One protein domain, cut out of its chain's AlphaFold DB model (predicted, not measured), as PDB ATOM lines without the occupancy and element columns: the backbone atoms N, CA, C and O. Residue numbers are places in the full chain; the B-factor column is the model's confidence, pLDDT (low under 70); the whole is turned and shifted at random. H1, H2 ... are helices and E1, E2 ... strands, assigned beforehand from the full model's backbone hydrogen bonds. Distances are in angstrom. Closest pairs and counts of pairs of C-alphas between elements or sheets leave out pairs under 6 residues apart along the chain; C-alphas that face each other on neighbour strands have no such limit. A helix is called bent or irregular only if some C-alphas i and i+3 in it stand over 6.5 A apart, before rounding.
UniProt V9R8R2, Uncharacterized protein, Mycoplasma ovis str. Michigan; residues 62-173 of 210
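This is residues 62 to 173 of the 210 residues of an uncharacterized protein of Mycoplasma ovis str. Michigan (UniProt V9R8R2). A single six-stranded sheet is folded back on itself into two leaves partly face to face, E1 E2 E3 against E5 E6, with the bent strand E4 as the hinge. H1 covers one face of the first leaf, with H2 packed on H1, while the short H3 is on the opposite face of the sheet near E4 and E5. The 112 printed residues hold three named helices and six named strands, in chain order H1 E1 E2 E3 H2 E4 E5 E6 H3; the sheet's order is E1 E2 E3 E4 E5 E6, antiparallel throughout, and the class is mixed. The whole is compact, with a radius of gyration of the C-alphas of 14.3 A and spans of 42 by 33 by 26 A.

The strands are E1, residues 79 to 81; E2, 94 to 99, 16.6 A long; E3, 105 to 110, 16.3 A; E4, 126 to 135, 23.8 A; E5, 143 to 150, 22.1 A; and E6, 155 to 161, 19.0 A. H1, residues 62 to 76, is 20.6 A long and begins at C-alpha 62 (40.266, 9.373, -29.283). H2 is residues 113 to 118. H3, residues 165 to 168, ends at C-alpha 168 (36.959, 10.095, 10.528); it is only just irregular, with C-alphas 165 and 168 7.0 A apart.

The strongly twisted sheet holds two meanders, each strand the antiparallel neighbour of the one before: E1 E2 E3 and E4 E5 E6. Within hydrogen-bond range are N 80 and O 97 of the neighbours E1 and E2, at 2.9 A, N 96 and O 108 of E2 and E3, at 2.8 A, and N 109 and O 126 of E3 and E4, at 2.8 A. E4 bends by 76 degrees at residue 129, and its pairing is staggered: residues 126 to 128 pair with E3, 128 to 135 with E5. N 132 and O 147 of E4 and E5 are 2.9 A apart, N 146 and O 158 of E5 and E6 2.8 A. Across the fold, the closest C-alphas of E2 and E6, Ser 94 and Trp 158, are 7.6 A apart. H1 is on the sheet at a height of 11.9 A, over E2 and E3, and runs along the strands, at 12 degrees to E2 on the local plane. H1 and H2 touch, closest at the C-alphas of Lys 63 and Ala 117, 4.2 A, with a steep tilt of 67 degrees, only just short of about perpendicular, opposite ways. H2 is not on the sheet. H3 is on the opposite face from H1, at a height of 7.7 A, only just over none of the strands, with two of its C-alphas falling on E5; the closest C-alphas of E4 and H3 are those of Tyr 133 and Glu 167, 5.8 A. Every O i to N i+4 pair is within hydrogen-bond range in H1, 1 of 2 in H2; H3 is too short for such a pair, and its one O i to N i+3 pair is not within range.

The two C-alphas farthest apart, those of Asp 101 and Trp 139, are 43.4 A apart. The printed part has no cut; the link from E1 to E2, residues 82 to 93, is long. Residues 172 to 173 pair antiparallel with residues 130 to 131 of E4. Mean pLDDT of the printed part is 86.4, with residues 88 to 89 and 137 to 141 under 70.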
ATOM      1  N   LYS A  62      39.505   8.757 -30.383       80.56
ATOM      2  CA  LYS A  62      40.266   9.373 -29.283       80.56
ATOM      3  C   LYS A  62      39.645   9.045 -27.923       80.56
ATOM      4  O   LYS A  62      40.363   8.638 -27.014       80.56
ATOM      5  N   LYS A  63      38.318   9.158 -27.795       83.19
ATOM      6  CA  LYS A  63      37.584   8.805 -26.574       83.19
ATOM      7  C   LYS A  63      37.870   7.362 -26.143       83.19
ATOM      8  O   LYS A  63      38.265   7.140 -25.001       83.19
ATOM      9  N   HIS A  64      37.701   6.393 -27.045       83.06
ATOM     10  CA  HIS A  64      37.959   4.981 -26.738       83.06
ATOM     11  C   HIS A  64      39.427   4.724 -26.390       83.06
ATOM     12  O   HIS A  64      39.704   3.993 -25.440       83.06
ATOM     13  N   ALA A  65      40.362   5.341 -27.118       86.19
ATOM     14  CA  ALA A  65      41.790   5.220 -26.846       86.19
ATOM     15  C   ALA A  65      42.145   5.739 -25.444       86.19
ATOM     16  O   ALA A  65      42.828   5.045 -24.696       86.19
ATOM     17  N   ASN A  66      41.626   6.908 -25.058       88.56
ATOM     18  CA  ASN A  66      41.858   7.497 -23.740       88.56
ATOM     19  C   ASN A  66      41.277   6.642 -22.609       88.56
ATOM     20  O   ASN A  66      41.962   6.389 -21.622       88.56
ATOM     21  N   ILE A  67      40.036   6.166 -22.752       88.00
ATOM     22  CA  ILE A  67      39.402   5.294 -21.752       88.00
ATOM     23  C   ILE A  67      40.190   3.988 -21.607       88.00
ATOM     24  O   ILE A  67      40.513   3.581 -20.493       88.00
ATOM     25  N   SER A  68      40.535   3.354 -22.729       87.06
ATOM     26  CA  SER A  68      41.314   2.113 -22.741       87.06
ATOM     27  C   SER A  68      42.683   2.305 -22.087       87.06
ATOM     28  O   SER A  68      43.084   1.507 -21.244       87.06
ATOM     29  N   LEU A  69      43.373   3.408 -22.395       90.19
ATOM     30  CA  LEU A  69      44.664   3.737 -21.798       90.19
ATOM     31  C   LEU A  69      44.553   4.000 -20.289       90.19
ATOM     32  O   LEU A  69      45.390   3.516 -19.529       90.19
ATOM     33  N   ALA A  70      43.518   4.713 -19.837       90.94
ATOM     34  CA  ALA A  70      43.279   4.978 -18.418       90.94
ATOM     35  C   ALA A  70      43.067   3.675 -17.631       90.94
ATOM     36  O   ALA A  70      43.767   3.409 -16.652       90.94
ATOM     37  N   LEU A  71      42.148   2.825 -18.099       90.31
ATOM     38  CA  LEU A  71      41.834   1.544 -17.461       90.31
ATOM     39  C   LEU A  71      43.008   0.561 -17.544       90.31
ATOM     40  O   LEU A  71      43.317  -0.118 -16.567       90.31
ATOM     41  N   GLY A  72      43.708   0.528 -18.681       89.50
ATOM     42  CA  GLY A  72      44.927  -0.257 -18.857       89.50
ATOM     43  C   GLY A  72      46.023   0.164 -17.878       89.50
ATOM     44  O   GLY A  72      46.657  -0.689 -17.263       89.50
ATOM     45  N   THR A  73      46.192   1.469 -17.652       90.56
ATOM     46  CA  THR A  73      47.164   1.995 -16.680       90.56
ATOM     47  C   THR A  73      46.818   1.570 -15.252       90.56
ATOM     48  O   THR A  73      47.702   1.121 -14.522       90.56
ATOM     49  N   LEU A  74      45.542   1.650 -14.858       91.19
ATOM     50  CA  LEU A  74      45.075   1.167 -13.550       91.19
ATOM     51  C   LEU A  74      45.300  -0.345 -13.393       91.19
ATOM     52  O   LEU A  74      45.759  -0.798 -12.346       91.19
ATOM     53  N   SER A  75      45.042  -1.124 -14.446       88.69
ATOM     54  CA  SER A  75      45.272  -2.570 -14.449       88.69
ATOM     55  C   SER A  75      46.756  -2.922 -14.288       88.69
ATOM     56  O   SER A  75      47.102  -3.733 -13.429       88.69
ATOM     57  N   VAL A  76      47.652  -2.260 -15.033       88.75
ATOM     58  CA  VAL A  76      49.114  -2.447 -14.923       88.75
ATOM     59  C   VAL A  76      49.619  -2.091 -13.523       88.75
ATOM     60  O   VAL A  76      50.460  -2.800 -12.972       88.75
ATOM     61  N   LYS A  77      49.066  -1.038 -12.912       88.62
ATOM     62  CA  LYS A  77      49.351  -0.626 -11.528       88.62
ATOM     63  C   LYS A  77      48.678  -1.508 -10.463       88.62
ATOM     64  O   LYS A  77      48.794  -1.203  -9.280       88.62
ATOM     65  N   LYS A  78      47.982  -2.585 -10.859       87.31
ATOM     66  CA  LYS A  78      47.250  -3.503  -9.965       87.31
ATOM     67  C   LYS A  78      46.278  -2.767  -9.038       87.31
ATOM     68  O   LYS A  78      46.158  -3.083  -7.855       87.31
ATOM     69  N   CYS A  79      45.608  -1.761  -9.583       88.50
ATOM     70  CA  CYS A  79      44.632  -0.971  -8.857       88.50
ATOM     71  C   CYS A  79      43.307  -1.716  -8.717       88.50
ATOM     72  O   CYS A  79      42.853  -2.384  -9.646       88.50
ATOM     73  N   GLN A  80      42.655  -1.528  -7.579       87.56
ATOM     74  CA  GLN A  80      41.306  -2.003  -7.315       87.56
ATOM     75  C   GLN A  80      40.380  -0.810  -7.079       87.56
ATOM     76  O   GLN A  80      40.772   0.194  -6.480       87.56
ATOM     77  N   LEU A  81      39.156  -0.914  -7.595       88.31
ATOM     78  CA  LEU A  81      38.121   0.099  -7.429       88.31
ATOM     79  C   LEU A  81      37.660   0.123  -5.974       88.31
ATOM     80  O   LEU A  81      37.247  -0.908  -5.451       88.31
ATOM     81  N   MET A  82      37.675   1.296  -5.351       86.94
ATOM     82  CA  MET A  82      37.148   1.452  -4.003       86.94
ATOM     83  C   MET A  82      35.620   1.527  -4.040       86.94
ATOM     84  O   MET A  82      35.041   2.310  -4.796       86.94
ATOM     85  N   GLN A  83      34.959   0.720  -3.213       82.88
ATOM     86  CA  GLN A  83      33.508   0.666  -3.129       82.88
ATOM     87  C   GLN A  83      32.931   2.003  -2.670       82.88
ATOM     88  O   GLN A  83      33.285   2.543  -1.619       82.88
ATOM     89  N   ASN A  84      31.953   2.490  -3.429       84.56
ATOM     90  CA  ASN A  84      31.117   3.612  -3.046       84.56
ATOM     91  C   ASN A  84      29.651   3.196  -3.108       84.56
ATOM     92  O   ASN A  84      29.079   3.064  -4.183       84.56
ATOM     93  N   HIS A  85      29.018   3.032  -1.951       81.56
ATOM     94  CA  HIS A  85      27.623   2.606  -1.873       81.56
ATOM     95  C   HIS A  85      26.643   3.624  -2.483       81.56
ATOM     96  O   HIS A  85      25.556   3.228  -2.898       81.56
ATOM     97  N   LYS A  86      27.002   4.916  -2.577       82.50
ATOM     98  CA  LYS A  86      26.188   5.911  -3.301       82.50
ATOM     99  C   LYS A  86      26.224   5.697  -4.811       82.50
ATOM    100  O   LYS A  86      25.334   6.166  -5.512       82.50
ATOM    101  N   ASN A  87      27.255   5.021  -5.309       78.56
ATOM    102  CA  ASN A  87      27.498   4.845  -6.730       78.56
ATOM    103  C   ASN A  87      28.183   3.489  -7.014       78.56
ATOM    104  O   ASN A  87      29.319   3.457  -7.493       78.56
ATOM    105  N   PRO A  88      27.524   2.356  -6.697       69.75
ATOM    106  CA  PRO A  88      28.180   1.048  -6.579       69.75
ATOM    107  C   PRO A  88      28.687   0.474  -7.908       69.75
ATOM    108  O   PRO A  88      29.548  -0.398  -7.906       69.75
ATOM    109  N   ASN A  89      28.180   0.967  -9.041       66.62
ATOM    110  CA  ASN A  89      28.458   0.416 -10.371       66.62
ATOM    111  C   ASN A  89      29.232   1.379 -11.278       66.62
ATOM    112  O   ASN A  89      29.169   1.251 -12.499       66.62
ATOM    113  N   ASN A  90      29.929   2.366 -10.712       80.56
ATOM    114  CA  ASN A  90      30.608   3.372 -11.517       80.56
ATOM    115  C   ASN A  90      32.122   3.249 -11.412       80.56
ATOM    116  O   ASN A  90      32.721   3.434 -10.354       80.56
ATOM    117  N   TRP A  91      32.736   2.921 -12.541       85.62
ATOM    118  CA  TRP A  91      34.187   2.873 -12.678       85.62
ATOM    119  C   TRP A  91      34.764   4.278 -12.888       85.62
ATOM    120  O   TRP A  91      35.898   4.542 -12.516       85.62
ATOM    121  N   PHE A  92      33.972   5.207 -13.425       89.31
ATOM    122  CA  PHE A  92      34.341   6.610 -13.578       89.31
ATOM    123  C   PHE A  92      33.894   7.433 -12.373       89.31
ATOM    124  O   PHE A  92      32.980   7.059 -11.644       89.31
ATOM    125  N   ASN A  93      34.505   8.604 -12.199       90.38
ATOM    126  CA  ASN A  93      34.298   9.428 -11.009       90.38
ATOM    127  C   ASN A  93      34.508   8.617  -9.717       90.38
ATOM    128  O   ASN A  93      33.686   8.641  -8.796       90.38
ATOM    129  N   SER A  94      35.602   7.859  -9.689       91.56
ATOM    130  CA  SER A  94      35.841   6.847  -8.666       91.56
ATOM    131  C   SER A  94      37.285   6.827  -8.204       91.56
ATOM    132  O   SER A  94      38.214   7.169  -8.942       91.56
ATOM    133  N   LEU A  95      37.448   6.420  -6.948       91.56
ATOM    134  CA  LEU A  95      38.732   6.268  -6.290       91.56
ATOM    135  C   LEU A  95      39.234   4.830  -6.446       91.56
ATOM    136  O   LEU A  95      38.475   3.869  -6.323       91.56
ATOM    137  N   TYR A  96      40.526   4.692  -6.704       91.50
ATOM    138  CA  TYR A  96      41.222   3.428  -6.879       91.50
ATOM    139  C   TYR A  96      42.386   3.348  -5.900       91.50
ATOM    140  O   TYR A  96      43.161   4.298  -5.782       91.50
ATOM    141  N   GLY A  97      42.529   2.205  -5.232       90.12
ATOM    142  CA  GLY A  97      43.688   1.882  -4.403       90.12
ATOM    143  C   GLY A  97      44.622   0.940  -5.154       90.12
ATOM    144  O   GLY A  97      44.183  -0.102  -5.640       90.12
ATOM    145  N   CYS A  98      45.897   1.295  -5.267       87.94
ATOM    146  CA  CYS A  98      46.894   0.549  -6.030       87.94
ATOM    147  C   CYS A  98      48.002   0.058  -5.109       87.94
ATOM    148  O   CYS A  98      48.653   0.849  -4.425       87.94
ATOM    149  N   LYS A  99      48.228  -1.256  -5.115       82.75
ATOM    150  CA  LYS A  99      49.352  -1.872  -4.413       82.75
ATOM    151  C   LYS A  99      50.601  -1.750  -5.279       82.75
ATOM    152  O   LYS A  99      50.714  -2.449  -6.285       82.75
ATOM    153  N   LEU A 100      51.523  -0.870  -4.890       80.62
ATOM    154  CA  LEU A 100      52.839  -0.790  -5.527       80.62
ATOM    155  C   LEU A 100      53.706  -1.965  -5.061       80.62
ATOM    156  O   LEU A 100      54.187  -2.758  -5.871       80.62
ATOM    157  N   ASP A 101      53.810  -2.106  -3.737       76.19
ATOM    158  CA  ASP A 101      54.697  -3.039  -3.046       76.19
ATOM    159  C   ASP A 101      53.935  -3.654  -1.855       76.19
ATOM    160  O   ASP A 101      52.804  -3.263  -1.562       76.19
ATOM    161  N   ASP A 102      54.542  -4.570  -1.095       70.44
ATOM    162  CA  ASP A 102      53.880  -5.161   0.082       70.44
ATOM    163  C   ASP A 102      53.486  -4.151   1.165       70.44
ATOM    164  O   ASP A 102      52.511  -4.378   1.878       70.44
ATOM    165  N   ASN A 103      54.180  -3.013   1.236       71.38
ATOM    166  CA  ASN A 103      53.944  -1.979   2.243       71.38
ATOM    167  C   ASN A 103      53.609  -0.603   1.659       71.38
ATOM    168  O   ASN A 103      53.422   0.337   2.429       71.38
ATOM    169  N   LYS A 104      53.555  -0.461   0.329       78.88
ATOM    170  CA  LYS A 104      53.374   0.838  -0.320       78.88
ATOM    171  C   LYS A 104      52.129   0.843  -1.192       78.88
ATOM    172  O   LYS A 104      51.961  -0.005  -2.070       78.88
ATOM    173  N   PHE A 105      51.288   1.839  -0.950       83.75
ATOM    174  CA  PHE A 105      50.016   2.015  -1.627       83.75
ATOM    175  C   PHE A 105      49.904   3.431  -2.160       83.75
ATOM    176  O   PHE A 105      50.336   4.382  -1.516       83.75
ATOM    177  N   GLU A 106      49.310   3.549  -3.337       90.94
ATOM    178  CA  GLU A 106      48.966   4.827  -3.942       90.94
ATOM    179  C   GLU A 106      47.487   4.847  -4.277       90.94
ATOM    180  O   GLU A 106      46.879   3.812  -4.566       90.94
ATOM    181  N   PHE A 107      46.916   6.043  -4.272       91.94
ATOM    182  CA  PHE A 107      45.513   6.251  -4.570       91.94
ATOM    183  C   PHE A 107      45.392   7.080  -5.832       91.94
ATOM    184  O   PHE A 107      46.117   8.057  -6.021       91.94
ATOM    185  N   TYR A 108      44.481   6.684  -6.708       94.19
ATOM    186  CA  TYR A 108      44.254   7.353  -7.977       94.19
ATOM    187  C   TYR A 108      42.771   7.604  -8.172       94.19
ATOM    188  O   TYR A 108      41.933   6.757  -7.878       94.19
ATOM    189  N   TYR A 109      42.449   8.768  -8.704       94.19
ATOM    190  CA  TYR A 109      41.110   9.141  -9.100       94.19
ATOM    191  C   TYR A 109      40.979   9.029 -10.619       94.19
ATOM    192  O   TYR A 109      41.774   9.607 -11.372       94.19
ATOM    193  N   LEU A 110      39.964   8.285 -11.059       94.00
ATOM    194  CA  LEU A 110      39.522   8.270 -12.448       94.00
ATOM    195  C   LEU A 110      38.360   9.252 -12.585       94.00
ATOM    196  O   LEU A 110      37.310   9.073 -11.966       94.00
ATOM    197  N   GLY A 111      38.557  10.289 -13.400       91.19
ATOM    198  CA  GLY A 111      37.558  11.325 -13.646       91.19
ATOM    199  C   GLY A 111      36.288  10.809 -14.320       91.19
ATOM    200  O   GLY A 111      36.144   9.626 -14.625       91.19
ATOM    201  N   SER A 112      35.344  11.714 -14.578       89.31
ATOM    202  CA  SER A 112      34.161  11.379 -15.373       89.31
ATOM    203  C   SER A 112      34.565  10.927 -16.778       89.31
ATOM    204  O   SER A 112      35.558  11.410 -17.327       89.31
ATOM    205  N   GLU A 113      33.766  10.061 -17.401       88.00
ATOM    206  CA  GLU A 113      34.015   9.596 -18.771       88.00
ATOM    207  C   GLU A 113      34.221  10.768 -19.747       88.00
ATOM    208  O   GLU A 113      35.125  10.745 -20.579       88.00
ATOM    209  N   HIS A 114      33.432  11.836 -19.591       86.00
ATOM    210  CA  HIS A 114      33.569  13.056 -20.384       86.00
ATOM    211  C   HIS A 114      34.911  13.767 -20.153       86.00
ATOM    212  O   HIS A 114      35.521  14.241 -21.112       86.00
ATOM    213  N   SER A 115      35.399  13.830 -18.909       87.25
ATOM    214  CA  SER A 115      36.711  14.421 -18.623       87.25
ATOM    215  C   SER A 115      37.842  13.614 -19.266       87.25
ATOM    216  O   SER A 115      38.716  14.188 -19.910       87.25
ATOM    217  N   ILE A 116      37.776  12.281 -19.195       87.75
ATOM    218  CA  ILE A 116      38.797  11.378 -19.740       87.75
ATOM    219  C   ILE A 116      38.796  11.382 -21.269       87.75
ATOM    220  O   ILE A 116      39.856  11.386 -21.894       87.75
ATOM    221  N   ALA A 117      37.617  11.449 -21.888       84.00
ATOM    222  CA  ALA A 117      37.479  11.530 -23.340       84.00
ATOM    223  C   ALA A 117      38.220  12.736 -23.942       84.00
ATOM    224  O   ALA A 117      38.712  12.661 -25.069       84.00
ATOM    225  N   ASN A 118      38.315  13.830 -23.183       82.25
ATOM    226  CA  ASN A 118      38.891  15.093 -23.634       82.25
ATOM    227  C   ASN A 118      40.292  15.374 -23.078       82.25
ATOM    228  O   ASN A 118      40.969  16.260 -23.596       82.25
ATOM    229  N   ALA A 119      40.730  14.623 -22.069       80.69
ATOM    230  CA  ALA A 119      42.015  14.807 -21.415       80.69
ATOM    231  C   ALA A 119      43.213  14.482 -22.324       80.69
ATOM    232  O   ALA A 119      43.132  13.680 -23.267       80.69
ATOM    233  N   ASP A 120      44.349  15.088 -21.987       78.75
ATOM    234  CA  ASP A 120      45.647  14.691 -22.516       78.75
ATOM    235  C   ASP A 120      46.089  13.375 -21.871       78.75
ATOM    236  O   ASP A 120      45.777  13.097 -20.707       78.75
ATOM    237  N   SER A 121      46.832  12.561 -22.621       71.25
ATOM    238  CA  SER A 121      47.218  11.199 -22.227       71.25
ATOM    239  C   SER A 121      47.978  11.119 -20.897       71.25
ATOM    240  O   SER A 121      47.890  10.107 -20.208       71.25
ATOM    241  N   SER A 122      48.682  12.182 -20.500       70.88
ATOM    242  CA  SER A 122      49.404  12.287 -19.225       70.88
ATOM    243  C   SER A 122      48.507  12.540 -18.007       70.88
ATOM    244  O   SER A 122      48.978  12.441 -16.880       70.88
ATOM    245  N   SER A 123      47.226  12.858 -18.212       77.81
ATOM    246  CA  SER A 123      46.292  13.311 -17.165       77.81
ATOM    247  C   SER A 123      45.066  12.407 -16.991       77.81
ATOM    248  O   SER A 123      44.087  12.787 -16.346       77.81
ATOM    249  N   LEU A 124      45.111  11.205 -17.576       86.94
ATOM    250  CA  LEU A 124      43.982  10.270 -17.623       86.94
ATOM    251  C   LEU A 124      43.626   9.666 -16.261       86.94
ATOM    252  O   LEU A 124      42.469   9.348 -16.009       86.94
ATOM    253  N   ILE A 125      44.611   9.507 -15.382       92.44
ATOM    254  CA  ILE A 125      44.398   9.163 -13.979       92.44
ATOM    255  C   ILE A 125      45.171  10.152 -13.128       92.44
ATOM    256  O   ILE A 125      46.282  10.545 -13.485       92.44
ATOM    257  N   LYS A 126      44.584  10.569 -12.011       93.44
ATOM    258  CA  LYS A 126      45.182  11.590 -11.155       93.44
ATOM    259  C   LYS A 126      45.491  11.010  -9.793       93.44
ATOM    260  O   LYS A 126      44.610  10.439  -9.156       93.44
ATOM    261  N   LYS A 127      46.736  11.144  -9.354       94.31
ATOM    262  CA  LYS A 127      47.157  10.673  -8.038       94.31
ATOM    263  C   LYS A 127      46.487  11.507  -6.942       94.31
ATOM    264  O   LYS A 127      46.447  12.733  -7.045       94.31
ATOM    265  N   VAL A 128      45.954  10.841  -5.923       95.06
ATOM    266  CA  VAL A 128      45.295  11.438  -4.753       95.06
ATOM    267  C   VAL A 128      46.275  11.425  -3.589       95.06
ATOM    268  O   VAL A 128      46.795  10.373  -3.222       95.06
ATOM    269  N   THR A 129      46.528  12.593  -3.009       95.00
ATOM    270  CA  THR A 129      47.512  12.783  -1.935       95.00
ATOM    271  C   THR A 129      46.851  12.843  -0.564       95.00
ATOM    272  O   THR A 129      47.349  12.252   0.397       95.00
ATOM    273  N   SER A 130      45.703  13.514  -0.465       95.06
ATOM    274  CA  SER A 130      44.943  13.604   0.776       95.06
ATOM    275  C   SER A 130      43.441  13.550   0.557       95.06
ATOM    276  O   SER A 130      42.935  13.793  -0.541       95.06
ATOM    277  N   VAL A 131      42.729  13.222   1.632       94.50
ATOM    278  CA  VAL A 131      41.269  13.179   1.663       94.50
ATOM    279  C   VAL A 131      40.732  13.913   2.880       94.50
ATOM    280  O   VAL A 131      41.300  13.844   3.973       94.50
ATOM    281  N   ASP A 132      39.623  14.613   2.686       94.56
ATOM    282  CA  ASP A 132      38.944  15.353   3.742       94.56
ATOM    283  C   ASP A 132      37.430  15.140   3.675       94.56
ATOM    284  O   ASP A 132      36.779  15.435   2.675       94.56
ATOM    285  N   TYR A 133      36.865  14.593   4.745       92.69
ATOM    286  CA  TYR A 133      35.442  14.330   4.876       92.69
ATOM    287  C   TYR A 133      34.697  15.602   5.260       92.69
ATOM    288  O   TYR A 133      34.914  16.187   6.331       92.69
ATOM    289  N   GLN A 134      33.728  15.966   4.429       91.00
ATOM    290  CA  GLN A 134      32.875  17.129   4.599       91.00
ATOM    291  C   GLN A 134      31.419  16.686   4.618       91.00
ATOM    292  O   GLN A 134      30.892  16.134   3.653       91.00
ATOM    293  N   ARG A 135      30.749  16.918   5.747       86.56
ATOM    294  CA  ARG A 135      29.321  16.628   5.865       86.56
ATOM    295  C   ARG A 135      28.552  17.598   4.973       86.56
ATOM    296  O   ARG A 135      28.810  18.799   5.028       86.56
ATOM    297  N   SER A 136      27.621  17.083   4.176       80.62
ATOM    298  CA  SER A 136      26.752  17.946   3.386       80.62
ATOM    299  C   SER A 136      25.697  18.584   4.295       80.62
ATOM    300  O   SER A 136      25.186  17.932   5.207       80.62
ATOM    301  N   TRP A 137      25.374  19.859   4.068       67.06
ATOM    302  CA  TRP A 137      24.370  20.606   4.848       67.06
ATOM    303  C   TRP A 137      22.926  20.323   4.398       67.06
ATOM    304  O   TRP A 137      22.000  21.055   4.746       67.06
ATOM    305  N   ASN A 138      22.728  19.271   3.605       67.38
ATOM    306  CA  ASN A 138      21.436  18.889   3.055       67.38
ATOM    307  C   ASN A 138      20.452  18.563   4.188       67.38
ATOM    308  O   ASN A 138      20.816  17.977   5.206       67.38
ATOM    309  N   TRP A 139      19.188  18.937   3.993       55.47
ATOM    310  CA  TRP A 139      18.109  18.822   4.980       55.47
ATOM    311  C   TRP A 139      17.808  17.380   5.424       55.47
ATOM    312  O   TRP A 139      17.246  17.186   6.499       55.47
ATOM    313  N   ASP A 140      18.196  16.375   4.634       69.31
ATOM    314  CA  ASP A 140      18.064  14.953   4.967       69.31
ATOM    315  C   ASP A 140      19.295  14.382   5.700       69.31
ATOM    316  O   ASP A 140      19.246  13.270   6.227       69.31
ATOM    317  N   GLY A 141      20.407  15.130   5.739       68.81
ATOM    318  CA  GLY A 141      21.665  14.758   6.385       68.81
ATOM    319  C   GLY A 141      22.268  13.431   5.915       68.81
ATOM    320  O   GLY A 141      23.124  12.895   6.625       68.81
ATOM    321  N   SER A 142      21.813  12.890   4.778       82.38
ATOM    322  CA  SER A 142      22.160  11.542   4.305       82.38
ATOM    323  C   SER A 142      23.428  11.517   3.447       82.38
ATOM    324  O   SER A 142      24.039  10.461   3.248       82.38
ATOM    325  N   ASP A 143      23.860  12.698   3.003       87.94
ATOM    326  CA  ASP A 143      24.970  12.897   2.084       87.94
ATOM    327  C   ASP A 143      26.189  13.525   2.758       87.94
ATOM    328  O   ASP A 143      26.104  14.391   3.637       87.94
ATOM    329  N   ALA A 144      27.357  13.115   2.286       90.75
ATOM    330  CA  ALA A 144      28.624  13.753   2.577       90.75
ATOM    331  C   ALA A 144      29.516  13.736   1.334       90.75
ATOM    332  O   ALA A 144      29.270  13.013   0.368       90.75
ATOM    333  N   HIS A 145      30.570  14.535   1.366       91.19
ATOM    334  CA  HIS A 145      31.569  14.604   0.317       91.19
ATOM    335  C   HIS A 145      32.921  14.219   0.902       91.19
ATOM    336  O   HIS A 145      33.285  14.652   1.995       91.19
ATOM    337  N   LEU A 146      33.670  13.409   0.166       91.88
ATOM    338  CA  LEU A 146      35.092  13.228   0.391       91.88
ATOM    339  C   LEU A 146      35.827  14.138  -0.589       91.88
ATOM    340  O   LEU A 146      35.842  13.878  -1.791       91.88
ATOM    341  N   GLN A 147      36.407  15.218  -0.082       95.31
ATOM    342  CA  GLN A 147      37.240  16.106  -0.874       95.31
ATOM    343  C   GLN A 147      38.602  15.445  -1.081       95.31
ATOM    344  O   GLN A 147      39.400  15.321  -0.152       95.31
ATOM    345  N   LEU A 148      38.856  15.007  -2.306       95.62
ATOM    346  CA  LEU A 148      40.119  14.431  -2.746       95.62
ATOM    347  C   LEU A 148      41.045  15.570  -3.172       95.62
ATOM    348  O   LEU A 148      40.700  16.329  -4.077       95.62
ATOM    349  N   THR A 149      42.219  15.679  -2.560       96.62
ATOM    350  CA  THR A 149      43.285  16.567  -3.045       96.62
ATOM    351  C   THR A 149      44.209  15.767  -3.947       96.62
ATOM    352  O   THR A 149      44.689  14.697  -3.569       96.62
ATOM    353  N   LEU A 150      44.436  16.269  -5.154       95.06
ATOM    354  CA  LEU A 150      45.261  15.618  -6.162       95.06
ATOM    355  C   LEU A 150      46.713  16.103  -6.071       95.06
ATOM    356  O   LEU A 150      47.013  17.101  -5.415       95.06
ATOM    357  N   GLU A 151      47.633  15.394  -6.718       93.69
ATOM    358  CA  GLU A 151      49.064  15.744  -6.728       93.69
ATOM    359  C   GLU A 151      49.345  17.130  -7.334       93.69
ATOM    360  O   GLU A 151      50.248  17.829  -6.884       93.69
ATOM    361  N   ASP A 152      48.520  17.573  -8.288       91.38
ATOM    362  CA  ASP A 152      48.580  18.921  -8.873       91.38
ATOM    363  C   ASP A 152      47.978  20.017  -7.965       91.38
ATOM    364  O   ASP A 152      47.925  21.187  -8.346       91.38
ATOM    365  N   GLY A 153      47.507  19.654  -6.767       91.62
ATOM    366  CA  GLY A 153      46.850  20.544  -5.812       91.62
ATOM    367  C   GLY A 153      45.378  20.833  -6.121       91.62
ATOM    368  O   GLY A 153      44.709  21.490  -5.317       91.62
ATOM    369  N   SER A 154      44.845  20.345  -7.245       93.50
ATOM    370  CA  SER A 154      43.417  20.451  -7.541       93.50
ATOM    371  C   SER A 154      42.591  19.571  -6.602       93.50
ATOM    372  O   SER A 154      43.094  18.638  -5.971       93.50
ATOM    373  N   LYS A 155      41.306  19.903  -6.475       94.31
ATOM    374  CA  LYS A 155      40.384  19.248  -5.549       94.31
ATOM    375  C   LYS A 155      39.189  18.675  -6.292       94.31
ATOM    376  O   LYS A 155      38.691  19.297  -7.231       94.31
ATOM    377  N   VAL A 156      38.736  17.505  -5.862       92.62
ATOM    378  CA  VAL A 156      37.564  16.818  -6.413       92.62
ATOM    379  C   VAL A 156      36.658  16.380  -5.278       92.62
ATOM    380  O   VAL A 156      37.109  15.707  -4.357       92.62
ATOM    381  N   ASP A 157      35.374  16.704  -5.375       91.31
ATOM    382  CA  ASP A 157      34.384  16.242  -4.409       91.31
ATOM    383  C   ASP A 157      33.804  14.896  -4.845       91.31
ATOM    384  O   ASP A 157      33.156  14.772  -5.889       91.31
ATOM    385  N   TRP A 158      34.022  13.874  -4.023       90.00
ATOM    386  CA  TRP A 158      33.497  12.535  -4.242       90.00
ATOM    387  C   TRP A 158      32.317  12.269  -3.307       90.00
ATOM    388  O   TRP A 158      32.470  12.207  -2.089       90.00
ATOM    389  N   LEU A 159      31.115  12.155  -3.876       88.94
ATOM    390  CA  LEU A 159      29.879  11.980  -3.111       88.94
ATOM    391  C   LEU A 159      29.834  10.602  -2.437       88.94
ATOM    392  O   LEU A 159      30.007   9.576  -3.095       88.94
ATOM    393  N   ILE A 160      29.532  10.583  -1.143       89.12
ATOM    394  CA  ILE A 160      29.431   9.389  -0.297       89.12
ATOM    395  C   ILE A 160      28.231   9.514   0.655       89.12
ATOM    396  O   ILE A 160      27.634  10.580   0.799       89.12
ATOM    397  N   PHE A 161      27.855   8.421   1.322       87.88
ATOM    398  CA  PHE A 161      26.890   8.502   2.420       87.88
ATOM    399  C   PHE A 161      27.512   9.197   3.635       87.88
ATOM    400  O   PHE A 161      28.673   8.946   3.989       87.88
ATOM    401  N   ALA A 162      26.716  10.032   4.301       86.62
ATOM    402  CA  ALA A 162      27.049  10.545   5.621       86.62
ATOM    403  C   ALA A 162      27.182   9.396   6.633       86.62
ATOM    404  O   ALA A 162      26.519   8.366   6.514       86.62
ATOM    405  N   ASN A 163      28.037   9.589   7.642       83.00
ATOM    406  CA  ASN A 163      28.345   8.588   8.678       83.00
ATOM    407  C   ASN A 163      28.837   7.239   8.099       83.00
ATOM    408  O   ASN A 163      28.640   6.175   8.685       83.00
ATOM    409  N   SER A 164      29.440   7.266   6.907       82.88
ATOM    410  CA  SER A 164      30.197   6.132   6.378       82.88
ATOM    411  C   SER A 164      31.562   6.042   7.066       82.88
ATOM    412  O   SER A 164      31.959   6.959   7.785       82.88
ATOM    413  N   GLY A 165      32.331   4.980   6.801       81.62
ATOM    414  CA  GLY A 165      33.669   4.825   7.391       81.62
ATOM    415  C   GLY A 165      34.653   5.962   7.073       81.62
ATOM    416  O   GLY A 165      35.687   6.100   7.718       81.62
ATOM    417  N   TRP A 166      34.309   6.832   6.127       87.62
ATOM    418  CA  TRP A 166      35.061   8.036   5.798       87.62
ATOM    419  C   TRP A 166      34.896   9.185   6.798       87.62
ATOM    420  O   TRP A 166      35.667  10.136   6.734       87.62
ATOM    421  N   GLU A 167      33.936   9.130   7.725       88.38
ATOM    422  CA  GLU A 167      33.613  10.248   8.629       88.38
ATOM    423  C   GLU A 167      34.800  10.740   9.479       88.38
ATOM    424  O   GLU A 167      34.872  11.918   9.845       88.38
ATOM    425  N   TYR A 168      35.756   9.848   9.734       88.19
ATOM    426  CA  TYR A 168      36.959  10.095  10.528       88.19
ATOM    427  C   TYR A 168      38.107  10.744   9.747       88.19
ATOM    428  O   TYR A 168      39.124  11.116  10.330       88.19
ATOM    429  N   PHE A 169      37.984  10.881   8.427       91.00
ATOM    430  CA  PHE A 169      39.073  11.358   7.586       91.00
ATOM    431  C   PHE A 169      39.080  12.884   7.546       91.00
ATOM    432  O   PHE A 169      38.340  13.490   6.781       91.00
ATOM    433  N   LYS A 170      39.910  13.520   8.375       91.25
ATOM    434  CA  LYS A 170      40.084  14.981   8.419       91.25
ATOM    435  C   LYS A 170      41.464  15.378   7.915       91.25
ATOM    436  O   LYS A 170      42.446  15.228   8.637       91.25
ATOM    437  N   ASN A 171      41.526  15.864   6.673       91.56
ATOM    438  CA  ASN A 171      42.769  16.201   5.965       91.56
ATOM    439  C   ASN A 171      43.858  15.109   6.085       91.56
ATOM    440  O   ASN A 171      45.008  15.370   6.447       91.56
ATOM    441  N   VAL A 172      43.474  13.859   5.829       92.19
ATOM    442  CA  VAL A 172      44.349  12.692   5.978       92.19
ATOM    443  C   VAL A 172      45.226  12.563   4.748       92.19
ATOM    444  O   VAL A 172      44.712  12.419   3.639       92.19
ATOM    445  N   LYS A 173      46.546  12.556   4.939       92.75
ATOM    446  CA  LYS A 173      47.502  12.195   3.889       92.75
ATOM    447  C   LYS A 173      47.534  10.681   3.751       92.75
ATOM    448  O   LYS A 173      47.989   9.984   4.652       92.75
TER     449      LYS A 173